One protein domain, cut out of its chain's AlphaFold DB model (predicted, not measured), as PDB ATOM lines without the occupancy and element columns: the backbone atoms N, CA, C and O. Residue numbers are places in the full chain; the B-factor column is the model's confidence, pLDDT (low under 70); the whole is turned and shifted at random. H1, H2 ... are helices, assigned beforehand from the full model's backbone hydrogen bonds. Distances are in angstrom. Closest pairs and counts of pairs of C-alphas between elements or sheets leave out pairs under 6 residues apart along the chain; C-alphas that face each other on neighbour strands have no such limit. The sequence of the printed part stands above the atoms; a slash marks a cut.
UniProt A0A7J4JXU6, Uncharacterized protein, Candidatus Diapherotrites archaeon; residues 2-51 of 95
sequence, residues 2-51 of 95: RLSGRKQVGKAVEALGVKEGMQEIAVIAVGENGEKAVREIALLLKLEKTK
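Overview. This is residues 2 to 51 of the 95 residues of an uncharacterized protein of Candidatus Diapherotrites archaeon (UniProt A0A7J4JXU6). There is little regular structure here: a loose, looping chain with the helix H2 at one side and the shorter helix H1 at the other. Between them the long stretch of residues 17 to 33 swings out around residue 21 and then folds back beside H2, and residues 31 to 36, where it turns into H2, stick out. The printed part has 50 residues with two named helices, H1 then H2, and no named strand; the class is all helix, with 19 residues in named elements. It is loose, with a radius of gyration of the C-alphas of 12.8 A and spans of 32 by 30 by 19 A.

Arrangement. H2, residues 34 to 44, and H1, residues 9 to 16, are apart, with no C-alpha of the one within 8 A of the other. In both, every O i to N i+4 pair is within hydrogen-bond range.

Along the chain. H2 measures 15.5 A, from C-alpha 34 to C-alpha 44 at (170.324, 142.368, 136.802). H1 measures 10.6 A, from C-alpha 9 at (161.243, 144.649, 111.929).

Size, cuts and confidence. The C-alphas farthest apart, of Lys 7 and Lys 46, are 33.2 A apart. The printed part has no cut. The link from H1 to H2, 17 residues, is long. Mean pLDDT of the printed part is 85.2; residue 2 is under 70.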
ATOM      1  N   ARG A   2     168.659 147.648 111.829       68.94
ATOM      2  CA  ARG A   2     169.470 147.867 110.615       68.94
ATOM      3  C   ARG A   2     170.600 146.842 110.412       68.94
ATOM      4  O   ARG A   2     170.747 146.301 109.328       68.94
ATOM      5  N   LEU A   3     171.259 146.442 111.503       71.69
ATOM      6  CA  LEU A   3     172.265 145.368 111.534       71.69
ATOM      7  C   LEU A   3     171.809 144.018 110.953       71.69
ATOM      8  O   LEU A   3     172.653 143.199 110.652       71.69
ATOM      9  N   SER A   4     170.512 143.743 110.815       75.50
ATOM     10  CA  SER A   4     170.016 142.476 110.256       75.50
ATOM     11  C   SER A   4     170.030 142.414 108.730       75.50
ATOM     12  O   SER A   4     169.781 141.339 108.189       75.50
ATOM     13  N   GLY A   5     170.245 143.545 108.041       72.06
ATOM     14  CA  GLY A   5     170.093 143.626 106.587       72.06
ATOM     15  C   GLY A   5     168.673 143.283 106.121       72.06
ATOM     16  O   GLY A   5     168.492 142.653 105.082       72.06
ATOM     17  N   ARG A   6     167.644 143.614 106.918       76.69
ATOM     18  CA  ARG A   6     166.231 143.318 106.622       76.69
ATOM     19  C   ARG A   6     165.347 144.539 106.850       76.69
ATOM     20  O   ARG A   6     165.457 145.194 107.882       76.69
ATOM     21  N   LYS A   7     164.392 144.757 105.937       76.50
ATOM     22  CA  LYS A   7     163.367 145.815 106.050       76.50
ATOM     23  C   LYS A   7     162.277 145.497 107.084       76.50
ATOM     24  O   LYS A   7     161.760 146.383 107.754       76.50
ATOM     25  N   GLN A   8     161.918 144.220 107.246       81.94
ATOM     26  CA  GLN A   8     160.861 143.806 108.178       81.94
ATOM     27  C   GLN A   8     161.388 143.700 109.617       81.94
ATOM     28  O   GLN A   8     162.165 142.798 109.933       81.94
ATOM     29  N   VAL A   9     160.889 144.574 110.498       82.50
ATOM     30  CA  VAL A   9     161.243 144.649 111.929       82.50
ATOM     31  C   VAL A   9     161.102 143.301 112.641       82.50
ATOM     32  O   VAL A   9     162.046 142.868 113.294       82.50
ATOM     33  N   GLY A  10     159.979 142.594 112.459       84.62
ATOM     34  CA  GLY A  10     159.758 141.284 113.090       84.62
ATOM     35  C   GLY A  10     160.836 140.263 112.717       84.62
ATOM     36  O   GLY A  10     161.495 139.708 113.592       84.62
ATOM     37  N   LYS A  11     161.128 140.119 111.418       82.44
ATOM     38  CA  LYS A  11     162.179 139.211 110.922       82.44
ATOM     39  C   LYS A  11     163.582 139.602 111.380       82.44
ATOM     40  O   LYS A  11     164.455 138.743 111.473       82.44
ATOM     41  N   ALA A  12     163.829 140.886 111.615       81.88
ATOM     42  CA  ALA A  12     165.101 141.359 112.141       81.88
ATOM     43  C   ALA A  12     165.287 140.996 113.618       81.88
ATOM     44  O   ALA A  12     166.372 140.568 114.011       81.88
ATOM     45  N   VAL A  13     164.227 141.138 114.420       84.75
ATOM     46  CA  VAL A  13     164.219 140.734 115.832       84.75
ATOM     47  C   VAL A  13     164.298 139.212 115.952       84.75
ATOM     48  O   VAL A  13     165.075 138.710 116.749       84.75
ATOM     49  N   GLU A  14     163.599 138.458 115.105       84.19
ATOM     50  CA  GLU A  14     163.732 136.995 115.055       84.19
ATOM     51  C   GLU A  14     165.145 136.540 114.667       84.19
ATOM     52  O   GLU A  14     165.609 135.492 115.115       84.19
ATOM     53  N   ALA A  15     165.846 137.292 113.816       80.38
ATOM     54  CA  ALA A  15     167.192 136.933 113.381       80.38
ATOM     55  C   ALA A  15     168.257 137.245 114.444       80.38
ATOM     56  O   ALA A  15     169.097 136.386 114.712       80.38
ATOM     57  N   LEU A  16     168.217 138.446 115.035       82.69
ATOM     58  CA  LEU A  16     169.291 138.992 115.882       82.69
ATOM     59  C   LEU A  16     168.901 139.251 117.346       82.69
ATOM     60  O   LEU A  16     169.758 139.621 118.144       82.69
ATOM     61  N   GLY A  17     167.625 139.128 117.697       85.88
ATOM     62  CA  GLY A  17     167.147 139.308 119.064       85.88
ATOM     63  C   GLY A  17     167.578 138.171 119.988       85.88
ATOM     64  O   GLY A  17     167.981 137.095 119.540       85.88
ATOM     65  N   VAL A  18     167.465 138.420 121.294       87.69
ATOM     66  CA  VAL A  18     167.726 137.416 122.334       87.69
ATOM     67  C   VAL A  18     166.687 136.299 122.231       87.69
ATOM     68  O   VAL A  18     165.491 136.566 122.114       87.69
ATOM     69  N   LYS A  19     167.151 135.048 122.276       88.25
ATOM     70  CA  LYS A  19     166.322 133.839 122.190       88.25
ATOM     71  C   LYS A  19     166.467 133.004 123.447       88.25
ATOM     72  O   LYS A  19     167.503 133.029 124.111       88.25
ATOM     73  N   GLU A  20     165.432 132.229 123.737       87.06
ATOM     74  CA  GLU A  20     165.482 131.234 124.801       87.06
ATOM     75  C   GLU A  20     166.642 130.253 124.565       87.06
ATOM     76  O   GLU A  20     166.919 129.848 123.434       87.06
ATOM     77  N   GLY A  21     167.361 129.919 125.639       86.44
ATOM     78  CA  GLY A  21     168.530 129.037 125.593       86.44
ATOM     79  C   GLY A  21     169.849 129.706 125.186       86.44
ATOM     80  O   GLY A  21     170.882 129.038 125.203       86.44
ATOM     81  N   MET A  22     169.863 131.003 124.853       85.81
ATOM     82  CA  MET A  22     171.118 131.729 124.626       85.81
ATOM     83  C   MET A  22     171.905 131.899 125.930       85.81
ATOM     84  O   MET A  22     171.359 132.334 126.941       85.81
ATOM     85  N   GLN A  23     173.202 131.589 125.884       84.69
ATOM     86  CA  GLN A  23     174.128 131.769 127.010       84.69
ATOM     87  C   GLN A  23     174.961 133.052 126.906       84.69
ATOM     88  O   GLN A  23     175.551 133.488 127.889       84.69
ATOM     89  N   GLU A  24     174.985 133.671 125.727       86.12
ATOM     90  CA  GLU A  24     175.695 134.917 125.463       86.12
ATOM     91  C   GLU A  24     174.734 135.928 124.837       86.12
ATOM     92  O   GLU A  24     173.905 135.571 123.996       86.12
ATOM     93  N   ILE A  25     174.856 137.196 125.234       87.38
ATOM     94  CA  ILE A  25     174.090 138.299 124.652       87.38
ATOM     95  C   ILE A  25     175.003 139.487 124.353       87.38
ATOM     96  O   ILE A  25     175.955 139.762 125.084       87.38
ATOM     97  N   ALA A  26     174.676 140.231 123.301       87.44
ATOM     98  CA  ALA A  26     175.279 141.527 123.027       87.44
ATOM     99  C   ALA A  26     174.339 142.634 123.518       87.44
ATOM    100  O   ALA A  26     173.207 142.749 123.046       87.44
ATOM    101  N   VAL A  27     174.809 143.460 124.453       88.00
ATOM    102  CA  VAL A  27     174.064 144.630 124.939       88.00
ATOM    103  C   VAL A  27     174.610 145.876 124.254       88.00
ATOM    104  O   VAL A  27     175.795 146.184 124.361       88.00
ATOM    105  N   ILE A  28     173.737 146.594 123.548       86.81
ATOM    106  CA  ILE A  28     174.066 147.835 122.843       86.81
ATOM    107  C   ILE A  28     173.193 148.940 123.431       86.81
ATOM    108  O   ILE A  28     171.968 148.851 123.374       86.81
ATOM    109  N   ALA A  29     173.816 149.983 123.976       88.06
ATOM    110  CA  ALA A  29     173.125 151.164 124.482       88.06
ATOM    111  C   ALA A  29     173.629 152.417 123.758       88.06
ATOM    112  O   ALA A  29     174.828 152.560 123.521       88.06
ATOM    113  N   VAL A  30     172.710 153.315 123.403       86.25
ATOM    114  CA  VAL A  30     172.990 154.544 122.648       86.25
ATOM    115  C   VAL A  30     172.536 155.747 123.476       86.25
ATOM    116  O   VAL A  30     171.412 155.755 123.972       86.25
ATOM    117  N   GLY A  31     173.405 156.752 123.613       89.62
ATOM    118  CA  GLY A  31     173.141 157.996 124.350       89.62
ATOM    119  C   GLY A  31     174.078 158.217 125.543       89.62
ATOM    120  O   GLY A  31     174.855 157.335 125.906       89.62
ATOM    121  N   GLU A  32     173.987 159.397 126.164       88.75
ATOM    122  CA  GLU A  32     174.898 159.854 127.235       88.75
ATOM    123  C   GLU A  32     174.931 158.914 128.451       88.75
ATOM    124  O   GLU A  32     175.969 158.738 129.082       88.75
ATOM    125  N   ASN A  33     173.816 158.235 128.738       90.88
ATOM    126  CA  ASN A  33     173.691 157.292 129.854       90.88
ATOM    127  C   ASN A  33     173.871 155.819 129.447       90.88
ATOM    128  O   ASN A  33     173.583 154.921 130.242       90.88
ATOM    129  N   GLY A  34     174.328 155.542 128.220       88.94
ATOM    130  CA  GLY A  34     174.392 154.182 127.684       88.94
ATOM    131  C   GLY A  34     175.260 153.243 128.522       88.94
ATOM    132  O   GLY A  34     174.860 152.118 128.811       88.94
ATOM    133  N   GLU A  35     176.412 153.718 128.998       88.94
ATOM    134  CA  GLU A  35     177.311 152.900 129.816       88.94
ATOM    135  C   GLU A  35     176.681 152.505 131.159       88.94
ATOM    136  O   GLU A  35     176.793 151.354 131.589       88.94
ATOM    137  N   LYS A  36     175.968 153.435 131.807       92.19
ATOM    138  CA  LYS A  36     175.261 153.164 133.063       92.19
ATOM    139  C   LYS A  36     174.179 152.101 132.860       92.19
ATOM    140  O   LYS A  36     174.128 151.144 133.627       92.19
ATOM    141  N   ALA A  37     173.395 152.219 131.788       91.00
ATOM    142  CA  ALA A  37     172.364 151.244 131.445       91.00
ATOM    143  C   ALA A  37     172.948 149.840 131.193       91.00
ATOM    144  O   ALA A  37     172.417 148.851 131.693       91.00
ATOM    145  N   VAL A  38     174.079 149.738 130.481       90.62
ATOM    146  CA  VAL A  38     174.761 148.449 130.257       90.62
ATOM    147  C   VAL A  38     175.192 147.810 131.580       90.62
ATOM    148  O   VAL A  38     175.003 146.608 131.763       90.62
ATOM    149  N   ARG A  39     175.738 148.597 132.520       89.88
ATOM    150  CA  ARG A  39     176.144 148.095 133.845       89.88
ATOM    151  C   ARG A  39     174.949 147.601 134.661       89.88
ATOM    152  O   ARG A  39     175.035 146.537 135.264       89.88
ATOM    153  N   GLU A  40     173.841 148.338 134.660       91.38
ATOM    154  CA  GLU A  40     172.613 147.938 135.356       91.38
ATOM    155  C   GLU A  40     172.040 146.629 134.791       91.38
ATOM    156  O   GLU A  40     171.726 145.718 135.553       91.38
ATOM    157  N   ILE A  41     171.993 146.485 133.463       89.38
ATOM    158  CA  ILE A  41     171.547 145.251 132.798       89.38
ATOM    159  C   ILE A  41     172.466 144.075 133.146       89.38
ATOM    160  O   ILE A  41     171.980 142.990 133.471       89.38
ATOM    161  N   ALA A  42     173.786 144.279 133.113       88.94
ATOM    162  CA  ALA A  42     174.747 143.236 133.458       88.94
ATOM    163  C   ALA A  42     174.581 142.755 134.908       88.94
ATOM    164  O   ALA A  42     174.638 141.553 135.158       88.94
ATOM    165  N   LEU A  43     174.311 143.667 135.849       90.50
ATOM    166  CA  LEU A  43     174.032 143.324 137.247       90.50
ATOM    167  C   LEU A  43     172.714 142.557 137.404       90.50
ATOM    168  O   LEU A  43     172.685 141.535 138.090       90.50
ATOM    169  N   LEU A  44     171.641 143.013 136.749       91.00
ATOM    170  CA  LEU A  44     170.324 142.368 136.802       91.00
ATOM    171  C   LEU A  44     170.359 140.933 136.266       91.00
ATOM    172  O   LEU A  44     169.728 140.041 136.830       91.00
ATOM    173  N   LEU A  45     171.113 140.714 135.191       86.50
ATOM    174  CA  LEU A  45     171.214 139.427 134.506       86.50
ATOM    175  C   LEU A  45     172.421 138.590 134.957       86.50
ATOM    176  O   LEU A  45     172.615 137.493 134.440       86.50
ATOM    177  N   LYS A  46     173.214 139.083 135.921       88.88
ATOM    178  CA  LYS A  46     174.447 138.441 136.417       88.88
ATOM    179  C   LYS A  46     175.402 138.039 135.283       88.88
ATOM    180  O   LYS A  46     175.940 136.935 135.274       88.88
ATOM    181  N   LEU A  47     175.577 138.927 134.309       86.94
ATOM    182  CA  LEU A  47     176.399 138.674 133.127       86.94
ATOM    183  C   LEU A  47     177.865 138.986 133.406       86.94
ATOM    184  O   LEU A  47     178.194 140.020 133.990       86.94
ATOM    185  N   GLU A  48     178.748 138.140 132.887       86.06
ATOM    186  CA  GLU A  48     180.178 138.417 132.827       86.06
ATOM    187  C   GLU A  48     180.568 138.878 131.423       86.06
ATOM    188  O   GLU A  48     180.107 138.346 130.412       86.06
ATOM    189  N   LYS A  49     181.432 139.894 131.343       83.38
ATOM    190  CA  LYS A  49     181.912 140.397 130.056       83.38
ATOM    191  C   LYS A  49     182.909 139.406 129.464       83.38
ATOM    192  O   LYS A  49     184.031 139.288 129.952       83.38
ATOM    193  N   THR A  50     182.538 138.768 128.362       83.81
ATOM    194  CA  THR A  50     183.418 137.869 127.611       83.81
ATOM    195  C   THR A  50     183.967 138.546 126.352       83.81
ATOM    196  O   THR A  50     183.436 139.546 125.859       83.81
ATOM    197  N   LYS A  51     185.085 138.024 125.830       78.69
ATOM    198  CA  LYS A  51     185.550 138.352 124.477       78.69
ATOM    199  C   LYS A  51     184.925 137.350 123.517       78.69
ATOM    200  O   LYS A  51     185.356 136.201 123.478       78.69
TER     201      LYS A  51